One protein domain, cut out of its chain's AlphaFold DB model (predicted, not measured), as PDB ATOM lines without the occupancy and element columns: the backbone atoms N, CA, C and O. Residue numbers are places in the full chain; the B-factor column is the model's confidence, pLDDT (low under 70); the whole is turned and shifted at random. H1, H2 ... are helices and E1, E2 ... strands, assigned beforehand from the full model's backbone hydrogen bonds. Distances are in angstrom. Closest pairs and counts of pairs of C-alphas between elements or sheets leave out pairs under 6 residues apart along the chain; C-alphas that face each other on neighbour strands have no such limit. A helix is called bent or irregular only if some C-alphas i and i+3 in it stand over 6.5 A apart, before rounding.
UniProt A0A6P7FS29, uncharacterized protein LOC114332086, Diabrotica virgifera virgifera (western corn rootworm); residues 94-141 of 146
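Overview. This is residues 94 to 141 of the 146 residues of the protein "uncharacterized protein LOC114332086" of Diabrotica virgifera virgifera (western corn rootworm) (UniProt A0A6P7FS29). A two-stranded parallel sheet, long E2 beside short E1, has the long helix H1 running along one face, mainly over E2; the small helix H2 turns the chain at one end, making a rod. The 48 printed residues hold E1, H1, H2, E2 in that order, a mixed class. The whole is loose, radius of gyration of the C-alphas 12.9 A, spanning 41 by 17 by 12 A.

Along the chain. E2, residues 128 to 137, is 27.7 A long and ends at C-alpha (236.137, 267.084, 232.345). E1, residues 94 to 98, begins at (226.702, 258.593, 230.736). H1, residues 104 to 121, is 25.7 A long. H2, residues 123 to 127, is only just irregular: C-alphas 124 and 127 are 6.9 A apart.

Arrangement. E1 and E2 are parallel at 29 degrees, with N 95 and O 133 2.8 A apart, within hydrogen-bond range. E1, H1, H2 and E2 form a strand-helix-strand unit, parallel neighbour strands joined through helices, with a right-handed crossover. The closest C-alphas of H1 and E2, Thr 115 and Ile 130, are 7.0 A apart. H1, with residues 118 to 120 alone, and H2 touch only at the corner; their closest C-alphas, Gln 119 and Phe 125, are 5.1 A apart. E1 and H2 are apart. Every O i to N i+4 pair is within hydrogen-bond range in H1; in H2 0 of 1 is, and 1 of 2 O i to N i+3 pairs.

Size, cuts and confidence. The farthest C-alphas, Lys 123 and Pro 141, are 41.2 A apart. The printed part has no cut, and its three links are tight. Residue 102 and residues 139 to 141 have pLDDT under 70.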
ATOM      1  N   GLY A  94     225.648 257.579 230.806       90.50
ATOM      2  CA  GLY A  94     226.702 258.593 230.736       90.50
ATOM      3  C   GLY A  94     227.076 259.097 232.129       90.50
ATOM      4  O   GLY A  94     226.194 259.435 232.917       90.50
ATOM      5  N   ILE A  95     228.371 259.141 232.439       87.94
ATOM      6  CA  ILE A  95     228.906 259.637 233.709       87.94
ATOM      7  C   ILE A  95     230.016 260.641 233.411       87.94
ATOM      8  O   ILE A  95     231.028 260.287 232.809       87.94
ATOM      9  N   MET A  96     229.850 261.876 233.887       88.00
ATOM     10  CA  MET A  96     230.906 262.885 233.848       88.00
ATOM     11  C   MET A  96     231.626 262.921 235.194       88.00
ATOM     12  O   MET A  96     230.993 263.041 236.244       88.00
ATOM     13  N   VAL A  97     232.949 262.800 235.168       85.31
ATOM     14  CA  VAL A  97     233.805 262.852 236.357       85.31
ATOM     15  C   VAL A  97     234.828 263.983 236.233       85.31
ATOM     16  O   VAL A  97     235.222 264.339 235.126       85.31
ATOM     17  N   PRO A  98     235.283 264.574 237.347       86.50
ATOM     18  CA  PRO A  98     236.345 265.571 237.308       86.50
ATOM     19  C   PRO A  98     237.630 264.997 236.711       86.50
ATOM     20  O   PRO A  98     238.023 263.869 237.025       86.50
ATOM     21  N   TYR A  99     238.315 265.789 235.890       81.62
ATOM     22  CA  TYR A  99     239.619 265.412 235.370       81.62
ATOM     23  C   TYR A  99     240.645 265.301 236.499       81.62
ATOM     24  O   TYR A  99     240.794 266.183 237.347       81.62
ATOM     25  N   LYS A 100     241.365 264.181 236.501       80.56
ATOM     26  CA  LYS A 100     242.488 263.924 237.397       80.56
ATOM     27  C   LYS A 100     243.543 263.170 236.606       80.56
ATOM     28  O   LYS A 100     243.251 262.100 236.077       80.56
ATOM     29  N   SER A 101     244.773 263.682 236.595       71.31
ATOM     30  CA  SER A 101     245.893 263.213 235.758       71.31
ATOM     31  C   SER A 101     246.177 261.708 235.871       71.31
ATOM     32  O   SER A 101     246.678 261.089 234.941       71.31
ATOM     33  N   PHE A 102     245.820 261.102 237.006       67.62
ATOM     34  CA  PHE A 102     245.945 259.665 237.262       67.62
ATOM     35  C   PHE A 102     244.650 259.057 237.812       67.62
ATOM     36  O   PHE A 102     244.720 258.112 238.580       67.62
ATOM     37  N   GLY A 103     243.480 259.637 237.517       74.50
ATOM     38  CA  GLY A 103     242.184 259.147 238.008       74.50
ATOM     39  C   GLY A 103     241.450 258.228 237.034       74.50
ATOM     40  O   GLY A 103     240.491 257.567 237.424       74.50
ATOM     41  N   VAL A 104     241.894 258.162 235.774       80.88
ATOM     42  CA  VAL A 104     241.225 257.416 234.693       80.88
ATOM     43  C   VAL A 104     240.979 255.959 235.077       80.88
ATOM     44  O   VAL A 104     239.898 255.408 234.868       80.88
ATOM     45  N   ARG A 105     241.995 255.315 235.657       86.44
ATOM     46  CA  ARG A 105     241.936 253.900 236.023       86.44
ATOM     47  C   ARG A 105     240.981 253.672 237.188       86.44
ATOM     48  O   ARG A 105     240.238 252.695 237.193       86.44
ATOM     49  N   GLU A 106     241.015 254.550 238.173       87.19
ATOM     50  CA  GLU A 106     240.221 254.511 239.391       87.19
ATOM     51  C   GLU A 106     238.745 254.722 239.063       87.19
ATOM     52  O   GLU A 106     237.912 253.942 239.525       87.19
ATOM     53  N   TYR A 107     238.432 255.700 238.210       88.12
ATOM     54  CA  TYR A 107     237.072 255.972 237.755       88.12
ATOM     55  C   TYR A 107     236.508 254.823 236.923       88.12
ATOM     56  O   TYR A 107     235.420 254.334 237.226       88.12
ATOM     57  N   ASN A 108     237.270 254.299 235.959       88.94
ATOM     58  CA  ASN A 108     236.841 253.136 235.180       88.94
ATOM     59  C   ASN A 108     236.658 251.888 236.053       88.94
ATOM     60  O   ASN A 108     235.681 251.154 235.912       88.94
ATOM     61  N   LYS A 109     237.560 251.652 237.012       90.62
ATOM     62  CA  LYS A 109     237.431 250.537 237.955       90.62
ATOM     63  C   LYS A 109     236.186 250.680 238.830       90.62
ATOM     64  O   LYS A 109     235.491 249.689 239.059       90.62
ATOM     65  N   ALA A 110     235.907 251.887 239.321       88.62
ATOM     66  CA  ALA A 110     234.718 252.169 240.115       88.62
ATOM     67  C   ALA A 110     233.439 251.957 239.294       88.62
ATOM     68  O   ALA A 110     232.534 251.271 239.767       88.62
ATOM     69  N   ALA A 111     233.406 252.447 238.051       89.00
ATOM     70  CA  ALA A 111     232.297 252.249 237.124       89.00
ATOM     71  C   ALA A 111     232.031 250.756 236.871       89.00
ATOM     72  O   ALA A 111     230.936 250.273 237.146       89.00
ATOM     73  N   SER A 112     233.047 249.986 236.473       89.31
ATOM     74  CA  SER A 112     232.904 248.542 236.228       89.31
ATOM     75  C   SER A 112     232.471 247.763 237.472       89.31
ATOM     76  O   SER A 112     231.656 246.835 237.392       89.31
ATOM     77  N   SER A 113     232.985 248.144 238.646       91.19
ATOM     78  CA  SER A 113     232.585 247.544 239.921       91.19
ATOM     79  C   SER A 113     231.121 247.848 240.255       91.19
ATOM     80  O   SER A 113     230.397 246.952 240.693       91.19
ATOM     81  N   ALA A 114     230.673 249.085 240.035       89.69
ATOM     82  CA  ALA A 114     229.292 249.498 240.252       89.69
ATOM     83  C   ALA A 114     228.337 248.772 239.295       89.69
ATOM     84  O   ALA A 114     227.349 248.196 239.750       89.69
ATOM     85  N   THR A 115     228.672 248.695 238.004       89.75
ATOM     86  CA  THR A 115     227.898 247.955 236.995       89.75
ATOM     87  C   THR A 115     227.736 246.489 237.384       89.75
ATOM     88  O   THR A 115     226.618 245.973 237.436       89.75
ATOM     89  N   SER A 116     228.836 245.834 237.770       88.06
ATOM     90  CA  SER A 116     228.822 244.434 238.214       88.06
ATOM     91  C   SER A 116     227.949 244.224 239.453       88.06
ATOM     92  O   SER A 116     227.235 243.224 239.575       88.06
ATOM     93  N   TYR A 117     227.997 245.166 240.398       90.31
ATOM     94  CA  TYR A 117     227.178 245.120 241.604       90.31
ATOM     95  C   TYR A 117     225.687 245.282 241.279       90.31
ATOM     96  O   TYR A 117     224.866 244.482 241.736       90.31
ATOM     97  N   VAL A 118     225.350 246.276 240.456       87.69
ATOM     98  CA  VAL A 118     223.985 246.588 240.017       87.69
ATOM     99  C   VAL A 118     223.370 245.406 239.273       87.69
ATOM    100  O   VAL A 118     222.299 244.945 239.668       87.69
ATOM    101  N   GLN A 119     224.071 244.842 238.287       87.44
ATOM    102  CA  GLN A 119     223.596 243.676 237.534       87.44
ATOM    103  C   GLN A 119     223.354 242.461 238.438       87.44
ATOM    104  O   GLN A 119     222.367 241.740 238.285       87.44
ATOM    105  N   ARG A 120     224.217 242.235 239.438       85.94
ATOM    106  CA  ARG A 120     224.067 241.099 240.359       85.94
ATOM    107  C   ARG A 120     222.894 241.276 241.323       85.94
ATOM    108  O   ARG A 120     222.188 240.306 241.613       85.94
ATOM    109  N   LYS A 121     222.713 242.481 241.869       84.75
ATOM    110  CA  LYS A 121     221.775 242.745 242.971       84.75
ATOM    111  C   LYS A 121     220.371 243.091 242.498       84.75
ATOM    112  O   LYS A 121     219.401 242.662 243.120       84.75
ATOM    113  N   LEU A 122     220.246 243.838 241.410       84.50
ATOM    114  CA  LEU A 122     218.972 244.378 240.964       84.50
ATOM    115  C   LEU A 122     218.409 243.528 239.827       84.50
ATOM    116  O   LEU A 122     218.927 243.509 238.715       84.50
ATOM    117  N   LYS A 123     217.299 242.833 240.109       80.88
ATOM    118  CA  LYS A 123     216.621 241.939 239.152       80.88
ATOM    119  C   LYS A 123     216.246 242.635 237.838       80.88
ATOM    120  O   LYS A 123     216.234 241.979 236.806       80.88
ATOM    121  N   PHE A 124     215.984 243.942 237.883       78.75
ATOM    122  CA  PHE A 124     215.648 244.745 236.709       78.75
ATOM    123  C   PHE A 124     216.802 244.811 235.702       78.75
ATOM    124  O   PHE A 124     216.579 244.686 234.506       78.75
ATOM    125  N   PHE A 125     218.045 244.913 236.176       80.44
ATOM    126  CA  PHE A 125     219.223 245.081 235.322       80.44
ATOM    127  C   PHE A 125     219.872 243.761 234.887       80.44
ATOM    128  O   PHE A 125     220.876 243.777 234.191       80.44
ATOM    129  N   LYS A 126     219.303 242.608 235.264       78.19
ATOM    130  CA  LYS A 126     219.834 241.291 234.868       78.19
ATOM    131  C   LYS A 126     219.684 241.001 233.378       78.19
ATOM    132  O   LYS A 126     220.521 240.313 232.813       78.19
ATOM    133  N   ASN A 127     218.617 241.521 232.777       81.12
ATOM    134  CA  ASN A 127     218.317 241.342 231.356       81.12
ATOM    135  C   ASN A 127     218.795 242.535 230.515       81.12
ATOM    136  O   ASN A 127     218.550 242.562 229.311       81.12
ATOM    137  N   HIS A 128     219.434 243.518 231.160       81.00
ATOM    138  CA  HIS A 128     219.928 244.711 230.498       81.00
ATOM    139  C   HIS A 128     221.439 244.624 230.313       81.00
ATOM    140  O   HIS A 128     222.175 244.365 231.269       81.00
ATOM    141  N   ASP A 129     221.891 244.896 229.096       81.50
ATOM    142  CA  ASP A 129     223.305 245.150 228.845       81.50
ATOM    143  C   ASP A 129     223.607 246.607 229.211       81.50
ATOM    144  O   ASP A 129     223.063 247.523 228.597       81.50
ATOM    145  N   ILE A 130     224.399 246.827 230.264       84.81
ATOM    146  CA  ILE A 130     224.698 248.173 230.766       84.81
ATOM    147  C   ILE A 130     225.995 248.655 230.128       84.81
ATOM    148  O   ILE A 130     227.072 248.144 230.439       84.81
ATOM    149  N   GLN A 131     225.895 249.696 229.311       87.94
ATOM    150  CA  GLN A 131     227.030 250.338 228.661       87.94
ATOM    151  C   GLN A 131     227.313 251.669 229.351       87.94
ATOM    152  O   GLN A 131     226.481 252.576 229.342       87.94
ATOM    153  N   VAL A 132     228.474 251.772 229.999       87.25
ATOM    154  CA  VAL A 132     228.874 252.979 230.732       87.25
ATOM    155  C   VAL A 132     229.834 253.798 229.880       87.25
ATOM    156  O   VAL A 132     230.906 253.318 229.523       87.25
ATOM    157  N   HIS A 133     229.458 255.043 229.606       89.12
ATOM    158  CA  HIS A 133     230.298 256.042 228.958       89.12
ATOM    159  C   HIS A 133     230.810 256.998 230.031       89.12
ATOM    160  O   HIS A 133     230.020 257.694 230.669       89.12
ATOM    161  N   LEU A 134     232.119 256.986 230.270       85.00
ATOM    162  CA  LEU A 134     232.760 257.808 231.288       85.00
ATOM    163  C   LEU A 134     233.612 258.884 230.619       85.00
ATOM    164  O   LEU A 134     234.563 258.561 229.913       85.00
ATOM    165  N   GLU A 135     233.290 260.147 230.881       85.50
ATOM    166  CA  GLU A 135     234.017 261.300 230.351       85.50
ATOM    167  C   GLU A 135     234.606 262.117 231.503       85.50
ATOM    168  O   GLU A 135     233.927 262.409 232.491       85.50
ATOM    169  N   MET A 136     235.892 262.458 231.403       86.44
ATOM    170  CA  MET A 136     236.578 263.276 232.402       86.44
ATOM    171  C   MET A 136     236.683 264.714 231.917       86.44
ATOM    172  O   MET A 136     237.305 264.957 230.889       86.44
ATOM    173  N   LYS A 137     236.130 265.658 232.684       82.12
ATOM    174  CA  LYS A 137     236.137 267.084 232.345       82.12
ATOM    175  C   LYS A 137     236.808 267.916 233.430       82.12
ATOM    176  O   LYS A 137     236.604 267.686 234.625       82.12
ATOM    177  N   GLU A 138     237.617 268.885 233.023       80.00
ATOM    178  CA  GLU A 138     238.214 269.861 233.935       80.00
ATOM    179  C   GLU A 138     237.112 270.751 234.541       80.00
ATOM    180  O   GLU A 138     236.231 271.244 233.840       80.00
ATOM    181  N   MET A 139     237.112 270.911 235.869       68.94
ATOM    182  CA  MET A 139     236.073 271.658 236.607       68.94
ATOM    183  C   MET A 139     236.337 273.167 236.678       68.94
ATOM    184  O   MET A 139     235.601 273.894 237.341       68.94
ATOM    185  N   THR A 140     237.373 273.647 235.996       63.81
ATOM    186  CA  THR A 140     237.714 275.065 235.918       63.81
ATOM    187  C   THR A 140     237.711 275.482 234.455       63.81
ATOM    188  O   THR A 140     238.548 274.967 233.714       63.81
ATOM    189  N   PRO A 141     236.832 276.402 234.012       59.28
ATOM    190  CA  PRO A 141     237.152 277.140 232.802       59.28
ATOM    191  C   PRO A 141     238.482 277.848 233.071       59.28
ATOM    192  O   PRO A 141     238.608 278.589 234.051       59.28
TER     193      PRO A 141